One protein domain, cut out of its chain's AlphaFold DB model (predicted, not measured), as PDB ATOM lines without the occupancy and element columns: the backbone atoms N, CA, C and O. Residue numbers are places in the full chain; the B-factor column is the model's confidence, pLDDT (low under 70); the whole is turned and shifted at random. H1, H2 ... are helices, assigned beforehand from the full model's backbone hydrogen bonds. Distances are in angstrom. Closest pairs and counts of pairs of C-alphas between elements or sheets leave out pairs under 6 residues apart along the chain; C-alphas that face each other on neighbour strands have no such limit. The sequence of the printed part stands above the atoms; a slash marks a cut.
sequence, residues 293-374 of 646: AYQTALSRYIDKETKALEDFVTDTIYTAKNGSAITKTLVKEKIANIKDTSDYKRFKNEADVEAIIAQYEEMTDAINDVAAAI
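Overview. This is residues 293 to 374 of the 646 residues of an uncharacterized protein of Dielma fastidiosa (UniProt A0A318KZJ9). Three helices run lengthwise in a loose, elongated bundle: the long H1 and H4 run the same way, and the shorter H2 runs back alongside H4. H4 packs on both H1 and H2, while the short H3 stands crosswise in the turn from H2 to H4; residues 318 to 323 and 369 to 374 stick out. The printed part has 82 residues, with four named helices in the order H1, H2, H3, H4 and no named strand, and its class is all helix. It is only just compact, close to loose, with a radius of gyration of the C-alphas of 14.1 A, and its outline is a rod spanning 48 by 23 by 18 A.

Arrangement. H1, residues 293 to 320, is the longest helix by residues. It touches H4, residues 351 to 373, with its residues 302 to 309 alone, and H4 touches it with residues 352 to 356 alone. Their closest C-alphas are those of Ile 302 and Val 353, 6.6 A apart, and the helices run the same way at a shallow tilt of 20 degrees. With residues 357 to 367 alone, H4 touches H2, residues 328 to 339. These two run opposite ways at a shallow tilt of 10 degrees, and their closest C-alphas are those of Lys 328 and Thr 364, 5.7 A apart. H1 and H2 are near each other, with 5 pairs of C-alphas within 10 A. H3, residues 342 to 347, is close to H1 but not clearly touching; the closest C-alphas, of Leu 298 and Phe 347, are 6.7 A apart, and the lines are about perpendicular at 74 degrees. H3 is also close to H4 but not clearly touching, with the C-alphas of Phe 347 and Val 353 closest at 6.6 A. In H1, H2, H3 and H4 every O i to N i+4 pair is within hydrogen-bond range.

Along the chain. H1 measures 39.8 A from C-alpha 293 at (47.015, 97.678, 112.589) to C-alpha 320 at (76.423, 111.548, 135.564). H4 measures 32.1 A and ends with C-alpha 373 at (80.573, 96.745, 146.156). H2 is 16.4 A from first to last C-alpha, and H3 is 8.9 A.

Size, cuts and confidence. The two C-alphas farthest apart are those of Ala 293 and Ile 374, 49.1 A. The printed part has no cut. The link from H1 to H2 is short, with 7 residues, and the links from H2 to H3 and from H3 to H4 are tight; no link is long. Without the stretches that stand free, the body of 70 residues spans 42 by 19 by 18 A. The mean pLDDT of the printed part is 80.8, and residues 315 to 323 are under 70.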
ATOM      1  N   ALA A 293      47.203  96.505 111.746       71.19
ATOM      2  CA  ALA A 293      47.015  97.678 112.589       71.19
ATOM      3  C   ALA A 293      47.631  97.491 113.985       71.19
ATOM      4  O   ALA A 293      48.217  98.439 114.517       71.19
ATOM      5  N   TYR A 294      47.525  96.289 114.566       78.44
ATOM      6  CA  TYR A 294      48.204  95.937 115.811       78.44
ATOM      7  C   TYR A 294      49.715  95.931 115.625       78.44
ATOM      8  O   TYR A 294      50.406  96.664 116.324       78.44
ATOM      9  N   GLN A 295      50.214  95.212 114.618       79.94
ATOM     10  CA  GLN A 295      51.651  95.081 114.352       79.94
ATOM     11  C   GLN A 295      52.325  96.436 114.073       79.94
ATOM     12  O   GLN A 295      53.411  96.733 114.576       79.94
ATOM     13  N   THR A 296      51.640  97.319 113.341       76.44
ATOM     14  CA  THR A 296      52.111  98.690 113.097       76.44
ATOM     15  C   THR A 296      52.153  99.523 114.381       76.44
ATOM     16  O   THR A 296      53.065 100.329 114.568       76.44
ATOM     17  N   ALA A 297      51.158  99.378 115.259       74.31
ATOM     18  CA  ALA A 297      51.111 100.100 116.527       74.31
ATOM     19  C   ALA A 297      52.166  99.583 117.518       74.31
ATOM     20  O   ALA A 297      52.843 100.402 118.138       74.31
ATOM     21  N   LEU A 298      52.355  98.261 117.590       82.38
ATOM     22  CA  LEU A 298      53.400  97.603 118.372       82.38
ATOM     23  C   LEU A 298      54.787  98.094 117.951       82.38
ATOM     24  O   LEU A 298      55.540  98.578 118.788       82.38
ATOM     25  N   SER A 299      55.086  98.078 116.648       79.06
ATOM     26  CA  SER A 299      56.384  98.539 116.126       79.06
ATOM     27  C   SER A 299      56.677  99.992 116.522       79.06
ATOM     28  O   SER A 299      57.754 100.302 117.019       79.06
ATOM     29  N   ARG A 300      55.692 100.893 116.383       81.50
ATOM     30  CA  ARG A 300      55.847 102.301 116.800       81.50
ATOM     31  C   ARG A 300      56.052 102.452 118.303       81.50
ATOM     32  O   ARG A 300      56.757 103.367 118.726       81.50
ATOM     33  N   TYR A 301      55.382 101.622 119.097       81.62
ATOM     34  CA  TYR A 301      55.518 101.632 120.547       81.62
ATOM     35  C   TYR A 301      56.910 101.148 120.966       81.62
ATOM     36  O   TYR A 301      57.576 101.850 121.724       81.62
ATOM     37  N   ILE A 302      57.382 100.031 120.403       81.69
ATOM     38  CA  ILE A 302      58.740  99.515 120.612       81.69
ATOM     39  C   ILE A 302      59.766 100.593 120.255       81.69
ATOM     40  O   ILE A 302      60.542 100.985 121.119       81.69
ATOM     41  N   ASP A 303      59.707 101.168 119.049       80.69
ATOM     42  CA  ASP A 303      60.647 102.215 118.619       80.69
ATOM     43  C   ASP A 303      60.678 103.406 119.593       80.69
ATOM     44  O   ASP A 303      61.741 103.927 119.938       80.69
ATOM     45  N   LYS A 304      59.500 103.843 120.058       87.69
ATOM     46  CA  LYS A 304      59.356 104.952 121.006       87.69
ATOM     47  C   LYS A 304      59.997 104.632 122.355       87.69
ATOM     48  O   LYS A 304      60.731 105.468 122.882       87.69
ATOM     49  N   GLU A 305      59.705 103.467 122.926       87.12
ATOM     50  CA  GLU A 305      60.193 103.095 124.257       87.12
ATOM     51  C   GLU A 305      61.671 102.685 124.231       87.12
ATOM     52  O   GLU A 305      62.424 103.074 125.124       87.12
ATOM     53  N   THR A 306      62.140 102.025 123.168       84.25
ATOM     54  CA  THR A 306      63.573 101.807 122.917       84.25
ATOM     55  C   THR A 306      64.304 103.139 122.836       84.25
ATOM     56  O   THR A 306      65.318 103.325 123.508       84.25
ATOM     57  N   LYS A 307      63.763 104.112 122.092       82.19
ATOM     58  CA  LYS A 307      64.386 105.431 121.999       82.19
ATOM     59  C   LYS A 307      64.405 106.158 123.345       82.19
ATOM     60  O   LYS A 307      65.411 106.770 123.698       82.19
ATOM     61  N   ALA A 308      63.329 106.059 124.122       84.44
ATOM     62  CA  ALA A 308      63.261 106.632 125.462       84.44
ATOM     63  C   ALA A 308      64.271 105.990 126.429       84.44
ATOM     64  O   ALA A 308      64.845 106.696 127.263       84.44
ATOM     65  N   LEU A 309      64.516 104.681 126.315       82.50
ATOM     66  CA  LEU A 309      65.548 103.973 127.070       82.50
ATOM     67  C   LEU A 309      66.954 104.413 126.648       82.50
ATOM     68  O   LEU A 309      67.756 104.763 127.513       82.50
ATOM     69  N   GLU A 310      67.243 104.468 125.346       80.00
ATOM     70  CA  GLU A 310      68.521 104.973 124.825       80.00
ATOM     71  C   GLU A 310      68.806 106.398 125.297       80.00
ATOM     72  O   GLU A 310      69.915 106.698 125.747       80.00
ATOM     73  N   ASP A 311      67.808 107.277 125.209       78.88
ATOM     74  CA  ASP A 311      67.928 108.668 125.627       78.88
ATOM     75  C   ASP A 311      68.088 108.757 127.147       78.88
ATOM     76  O   ASP A 311      68.925 109.516 127.625       78.88
ATOM     77  N   PHE A 312      67.375 107.932 127.919       77.00
ATOM     78  CA  PHE A 312      67.568 107.843 129.364       77.00
ATOM     79  C   PHE A 312      68.991 107.406 129.712       77.00
ATOM     80  O   PHE A 312      69.639 108.049 130.532       77.00
ATOM     81  N   VAL A 313      69.521 106.366 129.074       72.44
ATOM     82  CA  VAL A 313      70.896 105.909 129.304       72.44
ATOM     83  C   VAL A 313      71.897 106.985 128.873       72.44
ATOM     84  O   VAL A 313      72.795 107.326 129.639       72.44
ATOM     85  N   THR A 314      71.721 107.594 127.701       70.62
ATOM     86  CA  THR A 314      72.665 108.569 127.131       70.62
ATOM     87  C   THR A 314      72.667 109.901 127.881       70.62
ATOM     88  O   THR A 314      73.731 110.388 128.276       70.62
ATOM     89  N   ASP A 315      71.494 110.485 128.119       65.25
ATOM     90  CA  ASP A 315      71.339 111.754 128.838       65.25
ATOM     91  C   ASP A 315      71.707 111.591 130.318       65.25
ATOM     92  O   ASP A 315      72.297 112.489 130.931       65.25
ATOM     93  N   THR A 316      71.485 110.398 130.890       58.09
ATOM     94  CA  THR A 316      71.908 110.124 132.265       58.09
ATOM     95  C   THR A 316      73.397 109.818 132.391       58.09
ATOM     96  O   THR A 316      74.018 110.252 133.356       58.09
ATOM     97  N   ILE A 317      74.034 109.194 131.394       57.53
ATOM     98  CA  ILE A 317      75.505 109.132 131.302       57.53
ATOM     99  C   ILE A 317      76.085 110.552 131.173       57.53
ATOM    100  O   ILE A 317      77.118 110.858 131.776       57.53
ATOM    101  N   TYR A 318      75.414 111.450 130.445       50.91
ATOM    102  CA  TYR A 318      75.837 112.842 130.288       50.91
ATOM    103  C   TYR A 318      75.655 113.677 131.570       50.91
ATOM    104  O   TYR A 318      76.560 114.415 131.957       50.91
ATOM    105  N   THR A 319      74.550 113.524 132.304       50.44
ATOM    106  CA  THR A 319      74.358 114.171 133.619       50.44
ATOM    107  C   THR A 319      75.173 113.515 134.739       50.44
ATOM    108  O   THR A 319      75.597 114.208 135.665       50.44
ATOM    109  N   ALA A 320      75.512 112.226 134.639       50.66
ATOM    110  CA  ALA A 320      76.423 111.548 135.564       50.66
ATOM    111  C   ALA A 320      77.883 112.013 135.429       50.66
ATOM    112  O   ALA A 320      78.630 111.967 136.418       50.66
ATOM    113  N   LYS A 321      78.275 112.547 134.257       48.22
ATOM    114  CA  LYS A 321      79.522 113.322 134.099       48.22
ATOM    115  C   LYS A 321      79.524 114.608 134.932       48.22
ATOM    116  O   LYS A 321      80.591 115.042 135.349       48.22
ATOM    117  N   ASN A 322      78.349 115.161 135.253       52.31
ATOM    118  CA  ASN A 322      78.184 116.354 136.094       52.31
ATOM    119  C   ASN A 322      77.966 116.039 137.592       52.31
ATOM    120  O   ASN A 322      77.642 116.937 138.366       52.31
ATOM    121  N   GLY A 323      78.170 114.786 138.026       58.84
ATOM    122  CA  GLY A 323      78.311 114.419 139.445       58.84
ATOM    123  C   GLY A 323      77.200 113.547 140.044       58.84
ATOM    124  O   GLY A 323      77.454 112.880 141.052       58.84
ATOM    125  N   SER A 324      76.025 113.484 139.413       73.06
ATOM    126  CA  SER A 324      74.878 112.681 139.874       73.06
ATOM    127  C   SER A 324      75.016 111.192 139.522       73.06
ATOM    128  O   SER A 324      75.818 110.820 138.669       73.06
ATOM    129  N   ALA A 325      74.259 110.331 140.205       80.62
ATOM    130  CA  ALA A 325      74.162 108.897 139.923       80.62
ATOM    131  C   ALA A 325      72.727 108.536 139.526       80.62
ATOM    132  O   ALA A 325      71.783 109.159 140.021       80.62
ATOM    133  N   ILE A 326      72.555 107.508 138.692       81.88
ATOM    134  CA  ILE A 326      71.239 106.899 138.470       81.88
ATOM    135  C   ILE A 326      70.768 106.286 139.789       81.88
ATOM    136  O   ILE A 326      71.487 105.512 140.420       81.88
ATOM    137  N   THR A 327      69.550 106.627 140.206       84.62
ATOM    138  CA  THR A 327      68.963 106.107 141.444       84.62
ATOM    139  C   THR A 327      67.890 105.071 141.154       84.62
ATOM    140  O   THR A 327      67.171 105.151 140.158       84.62
ATOM    141  N   LYS A 328      67.724 104.127 142.084       88.25
ATOM    142  CA  LYS A 328      66.653 103.125 142.039       88.25
ATOM    143  C   LYS A 328      65.266 103.766 141.966       88.25
ATOM    144  O   LYS A 328      64.382 103.229 141.314       88.25
ATOM    145  N   THR A 329      65.079 104.915 142.616       87.62
ATOM    146  CA  THR A 329      63.827 105.680 142.566       87.62
ATOM    147  C   THR A 329      63.516 106.132 141.146       87.62
ATOM    148  O   THR A 329      62.425 105.864 140.659       87.62
ATOM    149  N   LEU A 330      64.493 106.723 140.453       86.00
ATOM    150  CA  LEU A 330      64.315 107.213 139.088       86.00
ATOM    151  C   LEU A 330      63.978 106.080 138.107       86.00
ATOM    152  O   LEU A 330      63.076 106.221 137.285       86.00
ATOM    153  N   VAL A 331      64.671 104.943 138.213       88.31
ATOM    154  CA  VAL A 331      64.398 103.764 137.371       88.31
ATOM    155  C   VAL A 331      62.991 103.221 137.639       88.31
ATOM    156  O   VAL A 331      62.234 102.981 136.702       88.31
ATOM    157  N   LYS A 332      62.590 103.110 138.912       89.44
ATOM    158  CA  LYS A 332      61.233 102.683 139.286       89.44
ATOM    159  C   LYS A 332      60.152 103.634 138.781       89.44
ATOM    160  O   LYS A 332      59.119 103.164 138.319       89.44
ATOM    161  N   GLU A 333      60.380 104.943 138.853       88.31
ATOM    162  CA  GLU A 333      59.465 105.945 138.298       88.31
ATOM    163  C   GLU A 333      59.325 105.789 136.780       88.31
ATOM    164  O   GLU A 333      58.216 105.870 136.261       88.31
ATOM    165  N   LYS A 334      60.417 105.502 136.058       86.88
ATOM    166  CA  LYS A 334      60.363 105.232 134.613       86.88
ATOM    167  C   LYS A 334      59.552 103.984 134.286       86.88
ATOM    168  O   LYS A 334      58.639 104.079 133.473       86.88
ATOM    169  N   ILE A 335      59.813 102.867 134.966       90.19
ATOM    170  CA  ILE A 335      59.028 101.634 134.800       90.19
ATOM    171  C   ILE A 335      57.545 101.901 135.094       90.19
ATOM    172  O   ILE A 335      56.685 101.504 134.314       90.19
ATOM    173  N   ALA A 336      57.230 102.600 136.190       89.69
ATOM    174  CA  ALA A 336      55.851 102.918 136.556       89.69
ATOM    175  C   ALA A 336      55.148 103.766 135.485       89.69
ATOM    176  O   ALA A 336      54.024 103.453 135.107       89.69
ATOM    177  N   ASN A 337      55.828 104.784 134.950       87.56
ATOM    178  CA  ASN A 337      55.283 105.633 133.891       87.56
ATOM    179  C   ASN A 337      55.015 104.855 132.596       87.56
ATOM    180  O   ASN A 337      54.012 105.117 131.942       87.56
ATOM    181  N   ILE A 338      55.879 103.898 132.230       88.94
ATOM    182  CA  ILE A 338      55.647 103.021 131.072       88.94
ATOM    183  C   ILE A 338      54.408 102.155 131.324       88.94
ATOM    184  O   ILE A 338      53.495 102.128 130.495       88.94
ATOM    185  N   LYS A 339      54.341 101.513 132.501       87.94
ATOM    186  CA  LYS A 339      53.251 100.606 132.894       87.94
ATOM    187  C   LYS A 339      51.877 101.285 132.997       87.94
ATOM    188  O   LYS A 339      50.861 100.606 132.871       87.94
ATOM    189  N   ASP A 340      51.838 102.602 133.193       87.56
ATOM    190  CA  ASP A 340      50.600 103.393 133.274       87.56
ATOM    191  C   ASP A 340      50.016 103.769 131.895       87.56
ATOM    192  O   ASP A 340      48.907 104.294 131.795       87.56
ATOM    193  N   THR A 341      50.727 103.486 130.797       81.06
ATOM    194  CA  THR A 341      50.231 103.789 129.445       81.06
ATOM    195  C   THR A 341      49.252 102.733 128.929       81.06
ATOM    196  O   THR A 341      49.404 101.534 129.174       81.06
ATOM    197  N   SER A 342      48.254 103.162 128.148       78.50
ATOM    198  CA  SER A 342      47.338 102.246 127.451       78.50
ATOM    199  C   SER A 342      48.068 101.339 126.460       78.50
ATOM    200  O   SER A 342      47.709 100.173 126.326       78.50
ATOM    201  N   ASP A 343      49.110 101.860 125.805       84.19
ATOM    202  CA  ASP A 343      49.923 101.096 124.857       84.19
ATOM    203  C   ASP A 343      50.694  99.974 125.563       84.19
ATOM    204  O   ASP A 343      50.655  98.839 125.100       84.19
ATOM    205  N   TYR A 344      51.300 100.228 126.733       85.31
ATOM    206  CA  TYR A 344      51.925  99.154 127.514       85.31
ATOM    207  C   TYR A 344      50.913  98.067 127.862       85.31
ATOM    208  O   TYR A 344      51.159  96.898 127.607       85.31
ATOM    209  N   LYS A 345      49.741  98.434 128.396       82.69
ATOM    210  CA  LYS A 345      48.702  97.448 128.735       82.69
ATOM    211  C   LYS A 345      48.273  96.608 127.527       82.69
ATOM    212  O   LYS A 345      47.849  95.475 127.709       82.69
ATOM    213  N   ARG A 346      48.386  97.154 126.312       80.12
ATOM    214  CA  ARG A 346      48.106  96.465 125.046       80.12
ATOM    215  C   ARG A 346      49.187  95.507 124.589       80.12
ATOM    216  O   ARG A 346      48.862  94.473 124.014       80.12
ATOM    217  N   PHE A 347      50.440  95.851 124.843       83.06
ATOM    218  CA  PHE A 347      51.592  95.134 124.311       83.06
ATOM    219  C   PHE A 347      52.432  94.444 125.396       83.06
ATOM    220  O   PHE A 347      53.477  93.894 125.089       83.06
ATOM    221  N   LYS A 348      52.013  94.456 126.669       82.94
ATOM    222  CA  LYS A 348      52.809  93.984 127.822       82.94
ATOM    223  C   LYS A 348      53.270  92.525 127.740       82.94
ATOM    224  O   LYS A 348      54.254  92.201 128.386       82.94
ATOM    225  N   ASN A 349      52.552  91.691 126.988       79.81
ATOM    226  CA  ASN A 349      52.849  90.269 126.801       79.81
ATOM    227  C   ASN A 349      53.660  90.013 125.514       79.81
ATOM    228  O   ASN A 349      53.934  88.865 125.174       79.81
ATOM    229  N   GLU A 350      53.996  91.064 124.758       79.62
ATOM    230  CA  GLU A 350      54.876  90.963 123.597       79.62
ATOM    231  C   GLU A 350      56.327  90.886 124.076       79.62
ATOM    232  O   GLU A 350      56.781  91.728 124.856       79.62
ATOM    233  N   ALA A 351      57.071  89.898 123.576       80.81
ATOM    234  CA  ALA A 351      58.422  89.590 124.051       80.81
ATOM    235  C   ALA A 351      59.378  90.797 123.984       80.81
ATOM    236  O   ALA A 351      60.196  91.001 124.879       80.81
ATOM    237  N   ASP A 352      59.251  91.634 122.951       83.00
ATOM    238  CA  ASP A 352      60.075  92.836 122.794       83.00
ATOM    239  C   ASP A 352      59.749  93.911 123.847       83.00
ATOM    240  O   ASP A 352      60.638  94.636 124.300       83.00
ATOM    241  N   VAL A 353      58.493  94.002 124.293       82.62
ATOM    242  CA  VAL A 353      58.073  94.932 125.354       82.62
ATOM    243  C   VAL A 353      58.533  94.433 126.721       82.62
ATOM    244  O   VAL A 353      59.048  95.223 127.518       82.62
ATOM    245  N   GLU A 354      58.421  93.129 126.977       83.12
ATOM    246  CA  GLU A 354      59.001  92.497 128.166       83.12
ATOM    247  C   GLU A 354      60.514  92.737 128.233       83.12
ATOM    248  O   GLU A 354      61.034  93.126 129.281       83.12
ATOM    249  N   ALA A 355      61.215  92.608 127.102       82.88
ATOM    250  CA  ALA A 355      62.650  92.857 127.009       82.88
ATOM    251  C   ALA A 355      63.032  94.315 127.321       82.88
ATOM    252  O   ALA A 355      64.076  94.561 127.930       82.88
ATOM    253  N   ILE A 356      62.203  95.299 126.951       83.25
ATOM    254  CA  ILE A 356      62.430  96.709 127.315       83.25
ATOM    255  C   ILE A 356      62.300  96.908 128.832       83.25
ATOM    256  O   ILE A 356      63.147  97.566 129.439       83.25
ATOM    257  N   ILE A 357      61.270  96.335 129.467       88.31
ATOM    258  CA  ILE A 357      61.102  96.423 130.928       88.31
ATOM    259  C   ILE A 357      62.248  95.715 131.653       88.31
ATOM    260  O   ILE A 357      62.807  96.286 132.593       88.31
ATOM    261  N   ALA A 358      62.638  94.529 131.184       86.81
ATOM    262  CA  ALA A 358      63.750  93.770 131.739       86.81
ATOM    263  C   ALA A 358      65.052  94.587 131.737       86.81
ATOM    264  O   ALA A 358      65.760  94.600 132.738       86.81
ATOM    265  N   GLN A 359      65.330  95.368 130.685       85.75
ATOM    266  CA  GLN A 359      66.505  96.251 130.654       85.75
ATOM    267  C   GLN A 359      66.484  97.319 131.761       85.75
ATOM    268  O   GLN A 359      67.515  97.595 132.375       85.75
ATOM    269  N   TYR A 360      65.328  97.909 132.080       85.75
ATOM    270  CA  TYR A 360      65.227  98.818 133.231       85.75
ATOM    271  C   TYR A 360      65.403  98.082 134.572       85.75
ATOM    272  O   TYR A 360      65.963  98.638 135.523       85.75
ATOM    273  N   GLU A 361      64.929  96.844 134.680       87.81
ATOM    274  CA  GLU A 361      65.103  96.016 135.878       87.81
ATOM    275  C   GLU A 361      66.575  95.621 136.079       87.81
ATOM    276  O   GLU A 361      67.097  95.794 137.183       87.81
ATOM    277  N   GLU A 362      67.301  95.278 135.013       87.81
ATOM    278  CA  GLU A 362      68.755  95.059 135.035       87.81
ATOM    279  C   GLU A 362      69.517  96.292 135.550       87.81
ATOM    280  O   GLU A 362      70.452  96.170 136.344       87.81
ATOM    281  N   MET A 363      69.088  97.511 135.190       85.56
ATOM    282  CA  MET A 363      69.665  98.735 135.766       85.56
ATOM    283  C   MET A 363      69.434  98.822 137.281       85.56
ATOM    284  O   MET A 363      70.284  99.336 138.009       85.56
ATOM    285  N   THR A 364      68.286  98.353 137.775       85.88
ATOM    286  CA  THR A 364      67.995  98.318 139.217       85.88
ATOM    287  C   THR A 364      68.918  97.353 139.951       85.88
ATOM    288  O   THR A 364      69.324  97.648 141.081       85.88
ATOM    289  N   ASP A 365      69.255  96.229 139.332       88.38
ATOM    290  CA  ASP A 365      70.190  95.257 139.888       88.38
ATOM    291  C   ASP A 365      71.619  95.794 139.873       88.38
ATOM    292  O   ASP A 365      72.251  95.829 140.928       88.38
ATOM    293  N   ALA A 366      72.062  96.397 138.766       86.31
ATOM    294  CA  ALA A 366      73.366  97.058 138.681       86.31
ATOM    295  C   ALA A 366      73.557  98.156 139.751       86.31
ATOM    296  O   ALA A 366      74.641  98.308 140.320       86.31
ATOM    297  N   ILE A 367      72.498  98.905 140.089       85.44
ATOM    298  CA  ILE A 367      72.520  99.872 141.200       85.44
ATOM    299  C   ILE A 367      72.742  99.173 142.548       85.44
ATOM    300  O   ILE A 367      73.484  99.686 143.389       85.44
ATOM    301  N   ASN A 368      72.087  98.031 142.778       88.62
ATOM    302  CA  ASN A 368      72.240  97.275 144.022       88.62
ATOM    303  C   ASN A 368      73.652  96.675 144.121       88.62
ATOM    304  O   ASN A 368      74.258  96.755 145.190       88.62
ATOM    305  N   ASP A 369      74.193  96.169 143.014       90.25
ATOM    306  CA  ASP A 369      75.548  95.619 142.933       90.25
ATOM    307  C   ASP A 369      76.603  96.687 143.235       90.25
ATOM    308  O   ASP A 369      77.461  96.493 144.098       90.25
ATOM    309  N   VAL A 370      76.488  97.871 142.620       90.88
ATOM    310  CA  VAL A 370      77.371  99.011 142.916       90.88
ATOM    311  C   VAL A 370      77.271  99.420 144.384       90.88
ATOM    312  O   VAL A 370      78.294  99.662 145.026       90.88
ATOM    313  N   ALA A 371      76.059  99.472 144.945       89.25
ATOM    314  CA  ALA A 371      75.860  99.798 146.353       89.25
ATOM    315  C   ALA A 371      76.491  98.757 147.294       89.25
ATOM    316  O   ALA A 371      77.044  99.134 148.329       89.25
ATOM    317  N   ALA A 372      76.427  97.471 146.941       93.88
ATOM    318  CA  ALA A 372      77.052  96.390 147.693       93.88
ATOM    319  C   ALA A 372      78.585  96.445 147.601       93.88
ATOM    320  O   ALA A 372      79.254  96.353 148.631       93.88
ATOM    321  N   ALA A 373      79.136  96.667 146.405       94.56
ATOM    322  CA  ALA A 373      80.573  96.745 146.156       94.56
ATOM    323  C   ALA A 373      81.249  97.857 146.971       94.56
ATOM    324  O   ALA A 373      82.248  97.632 147.650       94.56
ATOM    325  N   ILE A 374      80.671  99.063 146.985       94.94
ATOM    326  CA  ILE A 374      81.262 100.207 147.701       94.94
ATOM    327  C   ILE A 374      80.993 100.201 149.213       94.94
ATOM    328  O   ILE A 374      81.431 101.114 149.926       94.94
TER     329      ILE A 374